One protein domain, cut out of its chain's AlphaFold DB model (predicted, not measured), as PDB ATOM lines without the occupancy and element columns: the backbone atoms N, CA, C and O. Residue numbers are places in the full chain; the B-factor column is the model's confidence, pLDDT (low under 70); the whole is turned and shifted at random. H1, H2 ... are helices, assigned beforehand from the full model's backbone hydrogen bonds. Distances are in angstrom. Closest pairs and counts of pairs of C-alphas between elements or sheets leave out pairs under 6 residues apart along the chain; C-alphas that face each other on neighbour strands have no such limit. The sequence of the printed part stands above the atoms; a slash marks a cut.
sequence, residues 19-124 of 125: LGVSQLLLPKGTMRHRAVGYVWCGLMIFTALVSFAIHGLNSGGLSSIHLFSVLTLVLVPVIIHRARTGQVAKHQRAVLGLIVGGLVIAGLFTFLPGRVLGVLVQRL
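Overview. This is residues 19 to 124 of the 125 residues of an uncharacterized protein of Caulobacteraceae bacterium (UniProt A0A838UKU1). Three long helices, H2, H3 and H4, run back and forth side by side, with H3 packed between H2 and H4, which stay apart. Short H1 folds back on the first part of H2, and short H5 continues beyond the far end of H4. The 106 printed residues include five named helices, H1 to H5 in chain order, and no named strand: all helix. The whole is loose, with a radius of gyration of the C-alphas of 16.4 A, and elongated, spanning 50 by 30 by 21 A.

Arrangement. Start with H1, residues 19 to 25, and H2, residues 31 to 51: this hairpin touches through residues 33 to 40 of H2 alone, closest at the C-alphas of Gln 23 and His 33, 6.0 A. Its tilt of 37 degrees is only just steep. Next, H2 and H3, residues 64 to 84, form a hairpin at a shallow tilt of 29 degrees; their closest C-alphas, Ala 48 and Ser 69, are 4.5 A apart. H3 and H4, residues 88 to 110, form another at 9 degrees, shallow, with Arg 82 and His 91 the closest C-alphas, 5.0 A. H4 and H5, residues 116 to 123, only just touch, with 3 pairs of C-alphas within 8 A, and only at the corner. Every O i to N i+4 pair is within hydrogen-bond range in H1, H2, H4 and H5; in H3, 15 of 17 are.

Along the chain. Find C-alpha 19 at (202.884, 199.740, 152.351), where H1 begins. H2 is 30.1 A long, H3 30.3 A and H4 32.8 A; H5 ends at C-alpha 123, (222.395, 202.033, 118.964).

Size, cuts and confidence. The farthest C-alphas, Thr 85 and Arg 123, are 51.9 A apart. The printed part has no cut; the link from H2 to H3 is long. Look for pLDDT under 70 at, among others, residues 56 to 62.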
ATOM      1  N   LEU A  19     203.929 198.737 152.103       64.94
ATOM      2  CA  LEU A  19     202.884 199.740 152.351       64.94
ATOM      3  C   LEU A  19     202.035 200.021 151.107       64.94
ATOM      4  O   LEU A  19     200.814 200.105 151.202       64.94
ATOM      5  N   GLY A  20     202.659 200.103 149.930       65.38
ATOM      6  CA  GLY A  20     201.931 200.284 148.672       65.38
ATOM      7  C   GLY A  20     201.078 199.063 148.325       65.38
ATOM      8  O   GLY A  20     199.897 199.197 148.014       65.38
ATOM      9  N   VAL A  21     201.648 197.860 148.454       72.06
ATOM     10  CA  VAL A  21     200.939 196.603 148.173       72.06
ATOM     11  C   VAL A  21     199.796 196.385 149.163       72.06
ATOM     12  O   VAL A  21     198.670 196.112 148.750       72.06
ATOM     13  N   SER A  22     200.031 196.581 150.462       73.94
ATOM     14  CA  SER A  22     198.960 196.478 151.461       73.94
ATOM     15  C   SER A  22     197.845 197.494 151.218       73.94
ATOM     16  O   SER A  22     196.677 197.144 151.360       73.94
ATOM     17  N   GLN A  23     198.157 198.710 150.764       79.19
ATOM     18  CA  GLN A  23     197.138 199.708 150.442       79.19
ATOM     19  C   GLN A  23     196.254 199.317 149.246       79.19
ATOM     20  O   GLN A  23     195.072 199.675 149.221       79.19
ATOM     21  N   LEU A  24     196.801 198.563 148.283       78.69
ATOM     22  CA  LEU A  24     196.059 198.013 147.142       78.69
ATOM     23  C   LEU A  24     195.204 196.795 147.525       78.69
ATOM     24  O   LEU A  24     194.097 196.646 147.004       78.69
ATOM     25  N   LEU A  25     195.709 195.947 148.426       81.38
ATOM     26  CA  LEU A  25     195.057 194.703 148.848       81.38
ATOM     27  C   LEU A  25     194.008 194.905 149.950       81.38
ATOM     28  O   LEU A  25     193.055 194.132 150.043       81.38
ATOM     29  N   LEU A  26     194.162 195.925 150.800       84.75
ATOM     30  CA  LEU A  26     193.223 196.187 151.888       84.75
ATOM     31  C   LEU A  26     191.844 196.594 151.343       84.75
ATOM     32  O   LEU A  26     191.756 197.420 150.426       84.75
ATOM     33  N   PRO A  27     190.744 196.105 151.950       86.19
ATOM     34  CA  PRO A  27     189.408 196.548 151.585       86.19
ATOM     35  C   PRO A  27     189.287 198.070 151.723       86.19
ATOM     36  O   PRO A  27     189.541 198.653 152.789       86.19
ATOM     37  N   LYS A  28     188.922 198.718 150.613       85.31
ATOM     38  CA  LYS A  28     188.849 200.177 150.500       85.31
ATOM     39  C   LYS A  28     187.825 200.730 151.494       85.31
ATOM     40  O   LYS A  28     186.774 200.141 151.715       85.31
ATOM     41  N   GLY A  29     188.137 201.872 152.102       82.19
ATOM     42  CA  GLY A  29     187.240 202.553 153.044       82.19
ATOM     43  C   GLY A  29     187.287 202.060 154.496       82.19
ATOM     44  O   GLY A  29     186.773 202.770 155.366       82.19
ATOM     45  N   THR A  30     187.955 200.935 154.785       91.12
ATOM     46  CA  THR A  30     188.163 200.422 156.155       91.12
ATOM     47  C   THR A  30     189.116 201.295 156.976       91.12
ATOM     48  O   THR A  30     189.927 202.040 156.420       91.12
ATOM     49  N   MET A  31     189.077 201.180 158.312       90.69
ATOM     50  CA  MET A  31     190.038 201.883 159.180       90.69
ATOM     51  C   MET A  31     191.492 201.524 158.855       90.69
ATOM     52  O   MET A  31     192.343 202.408 158.856       90.69
ATOM     53  N   ARG A  32     191.767 200.260 158.501       90.69
ATOM     54  CA  ARG A  32     193.111 199.802 158.113       90.69
ATOM     55  C   ARG A  32     193.600 200.498 156.839       90.69
ATOM     56  O   ARG A  32     194.694 201.048 156.845       90.69
ATOM     57  N   HIS A  33     192.767 200.560 155.796       91.62
ATOM     58  CA  HIS A  33     193.089 201.280 154.554       91.62
ATOM     59  C   HIS A  33     193.344 202.778 154.801       91.62
ATOM     60  O   HIS A  33     194.239 203.382 154.213       91.62
ATOM     61  N   ARG A  34     192.570 203.396 155.702       91.75
ATOM     62  CA  ARG A  34     192.766 204.806 156.069       91.75
ATOM     63  C   ARG A  34     194.089 205.013 156.806       91.75
ATOM     64  O   ARG A  34     194.829 205.918 156.443       91.75
ATOM     65  N   ALA A  35     194.394 204.181 157.803       93.06
ATOM     66  CA  ALA A  35     195.622 204.289 158.590       93.06
ATOM     67  C   ALA A  35     196.874 204.125 157.714       93.06
ATOM     68  O   ALA A  35     197.732 205.007 157.703       93.06
ATOM     69  N   VAL A  36     196.930 203.055 156.913       91.25
ATOM     70  CA  VAL A  36     198.025 202.825 155.957       91.25
ATOM     71  C   VAL A  36     198.111 203.970 154.948       91.25
ATOM     72  O   VAL A  36     199.200 204.465 154.669       91.25
ATOM     73  N   GLY A  37     196.968 204.464 154.465       91.62
ATOM     74  CA  GLY A  37     196.905 205.598 153.543       91.62
ATOM     75  C   GLY A  37     197.480 206.892 154.097       91.62
ATOM     76  O   GLY A  37     198.206 207.577 153.383       91.62
ATOM     77  N   TYR A  38     197.201 207.223 155.359       94.12
ATOM     78  CA  TYR A  38     197.768 208.414 155.995       94.12
ATOM     79  C   TYR A  38     199.277 208.297 156.199       94.12
ATOM     80  O   TYR A  38     199.992 209.247 155.885       94.12
ATOM     81  N   VAL A  39     199.763 207.136 156.653       94.31
ATOM     82  CA  VAL A  39     201.206 206.875 156.781       94.31
ATOM     83  C   VAL A  39     201.887 207.020 155.421       94.31
ATOM     84  O   VAL A  39     202.865 207.751 155.295       94.31
ATOM     85  N   TRP A  40     201.324 206.400 154.382       92.62
ATOM     86  CA  TRP A  40     201.835 206.509 153.020       92.62
ATOM     87  C   TRP A  40     201.842 207.958 152.512       92.62
ATOM     88  O   TRP A  40     202.850 208.408 151.976       92.62
ATOM     89  N   CYS A  41     200.770 208.727 152.731       94.75
ATOM     90  CA  CYS A  41     200.717 210.138 152.336       94.75
ATOM     91  C   CYS A  41     201.787 210.985 153.047       94.75
ATOM     92  O   CYS A  41     202.408 211.838 152.415       94.75
ATOM     93  N   GLY A  42     202.015 210.745 154.343       95.50
ATOM     94  CA  GLY A  42     203.064 211.421 155.109       95.50
ATOM     95  C   GLY A  42     204.460 211.113 154.564       95.50
ATOM     96  O   GLY A  42     205.245 212.032 154.333       95.50
ATOM     97  N   LEU A  43     204.733 209.836 154.274       93.94
ATOM     98  CA  LEU A  43     205.987 209.410 153.651       93.94
ATOM     99  C   LEU A  43     206.180 210.042 152.267       93.94
ATOM    100  O   LEU A  43     207.254 210.560 151.990       93.94
ATOM    101  N   MET A  44     205.141 210.081 151.429       94.12
ATOM    102  CA  MET A  44     205.205 210.706 150.103       94.12
ATOM    103  C   MET A  44     205.565 212.195 150.173       94.12
ATOM    104  O   MET A  44     206.417 212.648 149.411       94.12
ATOM    105  N   ILE A  45     204.950 212.956 151.088       96.69
ATOM    106  CA  ILE A  45     205.278 214.377 151.292       96.69
ATOM    107  C   ILE A  45     206.725 214.522 151.761       96.69
ATOM    108  O   ILE A  45     207.466 215.326 151.203       96.69
ATOM    109  N   PHE A  46     207.140 213.730 152.753       95.94
ATOM    110  CA  PHE A  46     208.505 213.768 153.272       95.94
ATOM    111  C   PHE A  46     209.538 213.473 152.175       95.94
ATOM    112  O   PHE A  46     210.451 214.267 151.957       95.94
ATOM    113  N   THR A  47     209.361 212.384 151.424       92.50
ATOM    114  CA  THR A  47     210.236 212.019 150.302       92.50
ATOM    115  C   THR A  47     210.258 213.097 149.221       92.50
ATOM    116  O   THR A  47     211.333 213.435 148.724       92.50
ATOM    117  N   ALA A  48     209.103 213.676 148.877       93.38
ATOM    118  CA  ALA A  48     209.029 214.747 147.890       93.38
ATOM    119  C   ALA A  48     209.819 215.983 148.341       93.38
ATOM    120  O   ALA A  48     210.594 216.514 147.552       93.38
ATOM    121  N   LEU A  49     209.702 216.398 149.606       94.56
ATOM    122  CA  LEU A  49     210.473 217.515 150.165       94.56
ATOM    123  C   LEU A  49     211.980 217.235 150.145       94.56
ATOM    124  O   LEU A  49     212.750 218.060 149.659       94.56
ATOM    125  N   VAL A  50     212.398 216.055 150.612       93.12
ATOM    126  CA  VAL A  50     213.815 215.651 150.625       93.12
ATOM    127  C   VAL A  50     214.400 215.626 149.211       93.12
ATOM    128  O   VAL A  50     215.558 215.993 149.018       93.12
ATOM    129  N   SER A  51     213.610 215.252 148.200       89.31
ATOM    130  CA  SER A  51     214.093 215.180 146.818       89.31
ATOM    131  C   SER A  51     214.581 216.519 146.248       89.31
ATOM    132  O   SER A  51     215.447 216.502 145.380       89.31
ATOM    133  N   PHE A  52     214.089 217.663 146.750       88.19
ATOM    134  CA  PHE A  52     214.541 218.987 146.299       88.19
ATOM    135  C   PHE A  52     215.987 219.291 146.712       88.19
ATOM    136  O   PHE A  52     216.615 220.168 146.135       88.19
ATOM    137  N   ALA A  53     216.544 218.564 147.685       86.00
ATOM    138  CA  ALA A  53     217.964 218.650 148.017       86.00
ATOM    139  C   ALA A  53     218.850 217.838 147.047       86.00
ATOM    140  O   ALA A  53     220.074 217.993 147.042       86.00
ATOM    141  N   ILE A  54     218.261 216.982 146.201       81.06
ATOM    142  CA  ILE A  54     218.982 216.063 145.314       81.06
ATOM    143  C   ILE A  54     219.271 216.737 143.965       81.06
ATOM    144  O   ILE A  54     218.503 216.637 143.011       81.06
ATOM    145  N   HIS A  55     220.441 217.367 143.852       70.25
ATOM    146  CA  HIS A  55     220.862 218.104 142.648       70.25
ATOM    147  C   HIS A  55     221.739 217.283 141.679       70.25
ATOM    148  O   HIS A  55     221.976 217.689 140.540       70.25
ATOM    149  N   GLY A  56     222.209 216.105 142.104       60.66
ATOM    150  CA  GLY A  56     223.226 215.321 141.388       60.66
ATOM    151  C   GLY A  56     222.784 214.678 140.065       60.66
ATOM    152  O   GLY A  56     223.617 214.138 139.349       60.66
ATOM    153  N   LEU A  57     221.491 214.714 139.721       59.38
ATOM    154  CA  LEU A  57     220.953 214.053 138.521       59.38
ATOM    155  C   LEU A  57     220.920 214.942 137.267       59.38
ATOM    156  O   LEU A  57     220.675 214.409 136.186       59.38
ATOM    157  N   ASN A  58     221.128 216.259 137.388       57.16
ATOM    158  CA  ASN A  58     221.072 217.183 136.249       57.16
ATOM    159  C   ASN A  58     221.912 218.455 136.467       57.16
ATOM    160  O   ASN A  58     221.348 219.539 136.532       57.16
ATOM    161  N   SER A  59     223.234 218.336 136.636       56.47
ATOM    162  CA  SER A  59     224.186 219.473 136.659       56.47
ATOM    163  C   SER A  59     223.742 220.710 137.472       56.47
ATOM    164  O   SER A  59     224.021 221.839 137.080       56.47
ATOM    165  N   GLY A  60     223.024 220.517 138.589       57.22
ATOM    166  CA  GLY A  60     222.513 221.603 139.439       57.22
ATOM    167  C   GLY A  60     221.142 222.200 139.068       57.22
ATOM    168  O   GLY A  60     220.686 223.100 139.763       57.22
ATOM    169  N   GLY A  61     220.466 221.718 138.021       62.94
ATOM    170  CA  GLY A  61     219.141 222.179 137.583       62.94
ATOM    171  C   GLY A  61     217.964 221.293 138.020       62.94
ATOM    172  O   GLY A  61     218.134 220.177 138.519       62.94
ATOM    173  N   LEU A  62     216.739 221.779 137.770       66.38
ATOM    174  CA  LEU A  62     215.509 220.997 137.950       66.38
ATOM    175  C   LEU A  62     215.567 219.716 137.103       66.38
ATOM    176  O   LEU A  62     215.928 219.729 135.925       66.38
ATOM    177  N   SER A  63     215.204 218.593 137.713       77.69
ATOM    178  CA  SER A  63     215.217 217.266 137.084       77.69
ATOM    179  C   SER A  63     213.854 216.586 137.210       77.69
ATOM    180  O   SER A  63     212.979 217.059 137.937       77.69
ATOM    181  N   SER A  64     213.658 215.455 136.526       80.62
ATOM    182  CA  SER A  64     212.392 214.705 136.543       80.62
ATOM    183  C   SER A  64     211.923 214.340 137.958       80.62
ATOM    184  O   SER A  64     210.719 214.286 138.200       80.62
ATOM    185  N   ILE A  65     212.850 214.167 138.914       86.38
ATOM    186  CA  ILE A  65     212.497 213.931 140.321       86.38
ATOM    187  C   ILE A  65     211.802 215.148 140.944       86.38
ATOM    188  O   ILE A  65     210.807 214.983 141.634       86.38
ATOM    189  N   HIS A  66     212.247 216.367 140.625       88.25
ATOM    190  CA  HIS A  66     211.650 217.605 141.129       88.25
ATOM    191  C   HIS A  66     210.245 217.805 140.561       88.25
ATOM    192  O   HIS A  66     209.328 218.163 141.296       88.25
ATOM    193  N   LEU A  67     210.050 217.511 139.270       88.50
ATOM    194  CA  LEU A  67     208.727 217.571 138.646       88.50
ATOM    195  C   LEU A  67     207.751 216.591 139.312       88.50
ATOM    196  O   LEU A  67     206.625 216.963 139.648       88.50
ATOM    197  N   PHE A  68     208.193 215.355 139.551       90.75
ATOM    198  CA  PHE A  68     207.378 214.362 140.245       90.75
ATOM    199  C   PHE A  68     207.099 214.746 141.705       90.75
ATOM    200  O   PHE A  68     206.000 214.513 142.217       90.75
ATOM    201  N   SER A  69     208.048 215.398 142.366       92.81
ATOM    202  CA  SER A  69     207.876 215.881 143.732       92.81
ATOM    203  C   SER A  69     206.885 217.032 143.827       92.81
ATOM    204  O   SER A  69     206.031 217.001 144.708       92.81
ATOM    205  N   VAL A  70     206.898 217.989 142.891       93.88
ATOM    206  CA  VAL A  70     205.854 219.028 142.810       93.88
ATOM    207  C   VAL A  70     204.480 218.391 142.603       93.88
ATOM    208  O   VAL A  70     203.543 218.697 143.341       93.88
ATOM    209  N   LEU A  71     204.360 217.461 141.646       94.25
ATOM    210  CA  LEU A  71     203.113 216.733 141.398       94.25
ATOM    211  C   LEU A  71     202.605 216.042 142.674       94.25
ATOM    212  O   LEU A  71     201.425 216.141 143.013       94.25
ATOM    213  N   THR A  72     203.505 215.377 143.398       95.38
ATOM    214  CA  THR A  72     203.208 214.698 144.662       95.38
ATOM    215  C   THR A  72     202.726 215.677 145.731       95.38
ATOM    216  O   THR A  72     201.675 215.454 146.333       95.38
ATOM    217  N   LEU A  73     203.448 216.782 145.943       97.00
ATOM    218  CA  LEU A  73     203.115 217.795 146.947       97.00
ATOM    219  C   LEU A  73     201.768 218.476 146.682       97.00
ATOM    220  O   LEU A  73     201.098 218.872 147.631       97.00
ATOM    221  N   VAL A  74     201.342 218.574 145.421       97.25
ATOM    222  CA  VAL A  74     200.019 219.101 145.058       97.25
ATOM    223  C   VAL A  74     198.925 218.045 145.230       97.25
ATOM    224  O   VAL A  74     197.882 218.317 145.830       97.25
ATOM    225  N   LEU A  75     199.126 216.831 144.710       96.94
ATOM    226  CA  LEU A  75     198.064 215.825 144.667       96.94
ATOM    227  C   LEU A  75     197.806 215.152 146.015       96.94
ATOM    228  O   LEU A  75     196.652 214.841 146.303       96.94
ATOM    229  N   VAL A  76     198.815 214.947 146.865       97.31
ATOM    230  CA  VAL A  76     198.621 214.270 148.160       97.31
ATOM    231  C   VAL A  76     197.654 215.039 149.084       97.31
ATOM    232  O   VAL A  76     196.699 214.425 149.571       97.31
ATOM    233  N   PRO A  77     197.779 216.369 149.280       97.81
ATOM    234  CA  PRO A  77     196.781 217.141 150.025       97.81
ATOM    235  C   PRO A  77     195.375 217.048 149.423       97.81
ATOM    236  O   PRO A  77     194.393 216.910 150.157       97.81
ATOM    237  N   VAL A  78     195.262 217.052 148.090       97.69
ATOM    238  CA  VAL A  78     193.978 216.880 147.393       97.69
ATOM    239  C   VAL A  78     193.387 215.494 147.669       97.69
ATOM    240  O   VAL A  78     192.202 215.392 147.986       97.69
ATOM    241  N   ILE A  79     194.194 214.430 147.611       96.50
ATOM    242  CA  ILE A  79     193.792 213.047 147.916       96.50
ATOM    243  C   ILE A  79     193.223 212.958 149.336       96.50
ATOM    244  O   ILE A  79     192.134 212.402 149.518       96.50
ATOM    245  N   ILE A  80     193.919 213.544 150.318       96.81
ATOM    246  CA  ILE A  80     193.486 213.585 151.721       96.81
ATOM    247  C   ILE A  80     192.181 214.374 151.859       96.81
ATOM    248  O   ILE A  80     191.221 213.888 152.457       96.81
ATOM    249  N   HIS A  81     192.104 215.576 151.285       97.81
ATOM    250  CA  HIS A  81     190.916 216.423 151.371       97.81
ATOM    251  C   HIS A  81     189.677 215.744 150.764       97.81
ATOM    252  O   HIS A  81     188.599 215.740 151.365       97.81
ATOM    253  N   ARG A  82     189.817 215.114 149.590       96.69
ATOM    254  CA  ARG A  82     188.719 214.382 148.935       96.69
ATOM    255  C   ARG A  82     188.302 213.139 149.723       96.69
ATOM    256  O   ARG A  82     187.109 212.855 149.775       96.69
ATOM    257  N   ALA A  83     189.238 212.449 150.378       94.62
ATOM    258  CA  ALA A  83     188.914 211.343 151.281       94.62
ATOM    259  C   ALA A  83     188.129 211.821 152.514       94.62
ATOM    260  O   ALA A  83     187.110 211.230 152.862       94.62
ATOM    261  N   ARG A  84     188.563 212.922 153.149       95.00
ATOM    262  CA  ARG A  84     187.924 213.480 154.356       95.00
ATOM    263  C   ARG A  84     186.524 214.034 154.104       95.00
ATOM    264  O   ARG A  84     185.677 213.950 154.981       95.00
ATOM    265  N   THR A  85     186.281 214.573 152.913       97.00
ATOM    266  CA  THR A  85     184.973 215.121 152.509       97.00
ATOM    267  C   THR A  85     184.030 214.071 151.914       97.00
ATOM    268  O   THR A  85     182.991 214.425 151.368       97.00
ATOM    269  N   GLY A  86     184.390 212.781 151.958       93.88
ATOM    270  CA  GLY A  86     183.557 211.696 151.428       93.88
ATOM    271  C   GLY A  86     183.438 211.670 149.898       93.88
ATOM    272  O   GLY A  86     182.644 210.911 149.350       93.88
ATOM    273  N   GLN A  87     184.239 212.457 149.171       96.06
ATOM    274  CA  GLN A  87     184.206 212.540 147.708       96.06
ATOM    275  C   GLN A  87     185.004 211.390 147.069       96.06
ATOM    276  O   GLN A  87     186.008 211.618 146.390       96.06
ATOM    277  N   VAL A  88     184.552 210.146 147.271       93.38
ATOM    278  CA  VAL A  88     185.280 208.908 146.914       93.38
ATOM    279  C   VAL A  88     185.695 208.864 145.441       93.38
ATOM    280  O   VAL A  88     186.859 208.600 145.144       93.38
ATOM    281  N   ALA A  89     184.794 209.202 144.513       95.38
ATOM    282  CA  ALA A  89     185.114 209.215 143.082       95.38
ATOM    283  C   ALA A  89     186.241 210.210 142.745       95.38
ATOM    284  O   ALA A  89     187.117 209.924 141.929       95.38
ATOM    285  N   LYS A  90     186.265 211.378 143.400       96.12
ATOM    286  CA  LYS A  90     187.325 212.381 143.202       96.12
ATOM    287  C   LYS A  90     188.631 211.968 143.879       96.12
ATOM    288  O   LYS A  90     189.692 212.232 143.327       96.12
ATOM    289  N   HIS A  91     188.559 211.303 145.032       94.56
ATOM    290  CA  HIS A  91     189.723 210.706 145.685       94.56
ATOM    291  C   HIS A  91     190.402 209.683 144.763       94.56
ATOM    292  O   HIS A  91     191.594 209.801 144.503       94.56
ATOM    293  N   GLN A  92     189.638 208.751 144.184       92.88
ATOM    294  CA  GLN A  92     190.163 207.746 143.252       92.88
ATOM    295  C   GLN A  92     190.820 208.376 142.021       92.88
ATOM    296  O   GLN A  92     191.919 207.977 141.644       92.88
ATOM    297  N   ARG A  93     190.188 209.396 141.423       95.81
ATOM    298  CA  ARG A  93     190.768 210.129 140.285       95.81
ATOM    299  C   ARG A  93     192.078 210.827 140.651       95.81
ATOM    300  O   ARG A  93     193.005 210.805 139.853       95.81
ATOM    301  N   ALA A  94     192.172 211.415 141.843       94.88
ATOM    302  CA  ALA A  94     193.398 212.063 142.303       94.88
ATOM    303  C   ALA A  94     194.530 211.049 142.556       94.88
ATOM    304  O   ALA A  94     195.663 211.293 142.149       94.88
ATOM    305  N   VAL A  95     194.218 209.887 143.149       93.94
ATOM    306  CA  VAL A  95     195.176 208.775 143.309       93.94
ATOM    307  C   VAL A  95     195.656 208.274 141.945       93.94
ATOM    308  O   VAL A  95     196.857 208.122 141.738       93.94
ATOM    309  N   LEU A  96     194.741 208.075 140.990       93.75
ATOM    310  CA  LEU A  96     195.095 207.659 139.633       93.75
ATOM    311  C   LEU A  96     195.976 208.699 138.933       93.75
ATOM    312  O   LEU A  96     196.967 208.329 138.315       93.75
ATOM    313  N   GLY A  97     195.653 209.988 139.066       91.88
ATOM    314  CA  GLY A  97     196.462 211.074 138.516       91.88
ATOM    315  C   GLY A  97     197.894 211.071 139.053       91.88
ATOM    316  O   GLY A  97     198.831 211.250 138.280       91.88
ATOM    317  N   LEU A  98     198.076 210.795 140.348       92.62
ATOM    318  CA  LEU A  98     199.401 210.696 140.963       92.62
ATOM    319  C   LEU A  98     200.197 209.496 140.422       92.62
ATOM    320  O   LEU A  98     201.376 209.642 140.108       92.62
ATOM    321  N   ILE A  99     199.550 208.336 140.252       90.25
ATOM    322  CA  ILE A  99     200.177 207.129 139.688       90.25
ATOM    323  C   ILE A  99     200.552 207.346 138.219       90.25
ATOM    324  O   ILE A  99     201.702 207.139 137.842       90.25
ATOM    325  N   VAL A 100     199.599 207.780 137.390       91.38
ATOM    326  CA  VAL A 100     199.814 207.974 135.950       91.38
ATOM    327  C   VAL A 100     200.852 209.061 135.706       91.38
ATOM    328  O   VAL A 100     201.781 208.842 134.936       91.38
ATOM    329  N   GLY A 101     200.750 210.204 136.389       88.50
ATOM    330  CA  GLY A 101     201.737 211.274 136.264       88.50
ATOM    331  C   GLY A 101     203.137 210.815 136.675       88.50
ATOM    332  O   GLY A 101     204.098 211.095 135.963       88.50
ATOM    333  N   GLY A 102     203.254 210.035 137.754       87.56
ATOM    334  CA  GLY A 102     204.522 209.425 138.158       87.56
ATOM    335  C   GLY A 102     205.096 208.465 137.122       87.56
ATOM    336  O   GLY A 102     206.272 208.572 136.784       87.56
ATOM    337  N   LEU A 103     204.271 207.573 136.565       87.31
ATOM    338  CA  LEU A 103     204.690 206.636 135.520       87.31
ATOM    339  C   LEU A 103     205.118 207.350 134.237       87.31
ATOM    340  O   LEU A 103     206.118 206.965 133.641       87.31
ATOM    341  N   VAL A 104     204.406 208.402 133.829       88.06
ATOM    342  CA  VAL A 104     204.775 209.207 132.658       88.06
ATOM    343  C   VAL A 104     206.113 209.902 132.895       88.06
ATOM    344  O   VAL A 104     207.011 209.783 132.065       88.06
ATOM    345  N   ILE A 105     206.293 210.569 134.038       86.00
ATOM    346  CA  ILE A 105     207.552 211.258 134.362       86.00
ATOM    347  C   ILE A 105     208.720 210.259 134.438       86.00
ATOM    348  O   ILE A 105     209.784 210.513 133.874       86.00
ATOM    349  N   ALA A 106     208.521 209.106 135.085       82.06
ATOM    350  CA  ALA A 106     209.531 208.051 135.190       82.06
ATOM    351  C   ALA A 106     209.848 207.395 133.835       82.06
ATOM    352  O   ALA A 106     211.014 207.143 133.518       82.06
ATOM    353  N   GLY A 107     208.827 207.144 133.014       79.81
ATOM    354  CA  GLY A 107     208.971 206.594 131.669       79.81
ATOM    355  C   GLY A 107     209.771 207.529 130.771       79.81
ATOM    356  O   GLY A 107     210.791 207.120 130.222       79.81
ATOM    357  N   LEU A 108     209.386 208.807 130.706       81.12
ATOM    358  CA  LEU A 108     210.122 209.832 129.957       81.12
ATOM    359  C   LEU A 108     211.586 209.923 130.403       81.12
ATOM    360  O   LEU A 108     212.481 210.007 129.565       81.12
ATOM    361  N   PHE A 109     211.847 209.839 131.709       77.12
ATOM    362  CA  PHE A 109     213.211 209.838 132.233       77.12
ATOM    363  C   PHE A 109     214.026 208.613 131.794       77.12
ATOM    364  O   PHE A 109     215.220 208.723 131.522       77.12
ATOM    365  N   THR A 110     213.389 207.447 131.696       75.94
ATOM    366  CA  THR A 110     214.046 206.195 131.290       75.94
ATOM    367  C   THR A 110     214.545 206.247 129.840       75.94
ATOM    368  O   THR A 110     215.573 205.645 129.528       75.94
ATOM    369  N   PHE A 111     213.867 207.003 128.969       73.31
ATOM    370  CA  PHE A 111     214.227 207.166 127.556       73.31
ATOM    371  C   PHE A 111     215.209 208.316 127.269       73.31
ATOM    372  O   PHE A 111     215.587 208.508 126.113       73.31
ATOM    373  N   LEU A 112     215.653 209.076 128.277       73.38
ATOM    374  CA  LEU A 112     216.640 210.142 128.070       73.38
ATOM    375  C   LEU A 112     217.975 209.589 127.514       73.38
ATOM    376  O   LEU A 112     218.442 208.541 127.979       73.38
ATOM    377  N   PRO A 113     218.631 210.303 126.573       60.56
ATOM    378  CA  PRO A 113     219.976 209.980 126.095       60.56
ATOM    379  C   PRO A 113     220.950 209.789 127.263       60.56
ATOM    380  O   PRO A 113     220.970 210.591 128.195       60.56
ATOM    381  N   GLY A 114     221.750 208.724 127.234       63.00
ATOM    382  CA  GLY A 114     222.692 208.403 128.314       63.00
ATOM    383  C   GLY A 114     222.123 207.549 129.456       63.00
ATOM    384  O   GLY A 114     222.885 207.096 130.308       63.00
ATOM    385  N   ARG A 115     220.814 207.252 129.475       70.19
ATOM    386  CA  ARG A 115     220.236 206.176 130.307       70.19
ATOM    387  C   ARG A 115     220.236 204.855 129.541       70.19
ATOM    388  O   ARG A 115     220.153 204.861 128.320       70.19
ATOM    389  N   VAL A 116     220.318 203.724 130.251       76.12
ATOM    390  CA  VAL A 116     220.530 202.379 129.663       76.12
ATOM    391  C   VAL A 116     219.604 202.104 128.473       76.12
ATOM    392  O   VAL A 116     220.085 201.725 127.408       76.12
ATOM    393  N   LEU A 117     218.296 202.347 128.624       69.88
ATOM    394  CA  LEU A 117     217.323 202.107 127.558       69.88
ATOM    395  C   LEU A 117     217.446 203.121 126.409       69.88
ATOM    396  O   LEU A 117     217.397 202.722 125.250       69.88
ATOM    397  N   GLY A 118     217.671 204.403 126.705       68.31
ATOM    398  CA  GLY A 118     217.926 205.429 125.686       68.31
ATOM    399  C   GLY A 118     219.181 205.141 124.853       68.31
ATOM    400  O   GLY A 118     219.143 205.242 123.631       68.31
ATOM    401  N   VAL A 119     220.270 204.697 125.492       69.75
ATOM    402  CA  VAL A 119     221.505 204.272 124.808       69.75
ATOM    403  C   VAL A 119     221.249 203.060 123.918       69.75
ATOM    404  O   VAL A 119     221.780 202.994 122.814       69.75
ATOM    405  N   LEU A 120     220.447 202.101 124.386       69.25
ATOM    406  CA  LEU A 120     220.115 200.918 123.600       69.25
ATOM    407  C   LEU A 120     219.328 201.298 122.339       69.25
ATOM    408  O   LEU A 120     219.691 200.870 121.252       69.25
ATOM    409  N   VAL A 121     218.307 202.151 122.469       74.06
ATOM    410  CA  VAL A 121     217.503 202.634 121.334       74.06
ATOM    411  C   VAL A 121     218.365 203.398 120.330       74.06
ATOM    412  O   VAL A 121     218.270 203.145 119.138       74.06
ATOM    413  N   GLN A 122     219.259 204.272 120.797       74.38
ATOM    414  CA  GLN A 122     220.163 205.042 119.932       74.38
ATOM    415  C   GLN A 122     221.191 204.191 119.177       74.38
ATOM    416  O   GLN A 122     221.753 204.666 118.203       74.38
ATOM    417  N   ARG A 123     221.475 202.968 119.635       69.06
ATOM    418  CA  ARG A 123     222.395 202.033 118.964       69.06
ATOM    419  C   ARG A 123     221.706 201.147 117.923       69.06
ATOM    420  O   ARG A 123     222.398 200.445 117.195       69.06
ATOM    421  N   LEU A 124     220.373 201.115 117.914       73.81
ATOM    422  CA  LEU A 124     219.566 200.266 117.033       73.81
ATOM    423  C   LEU A 124     219.117 200.982 115.743       73.81
ATOM    424  O   LEU A 124     218.468 200.353 114.912       73.81
TER     425      LEU A 124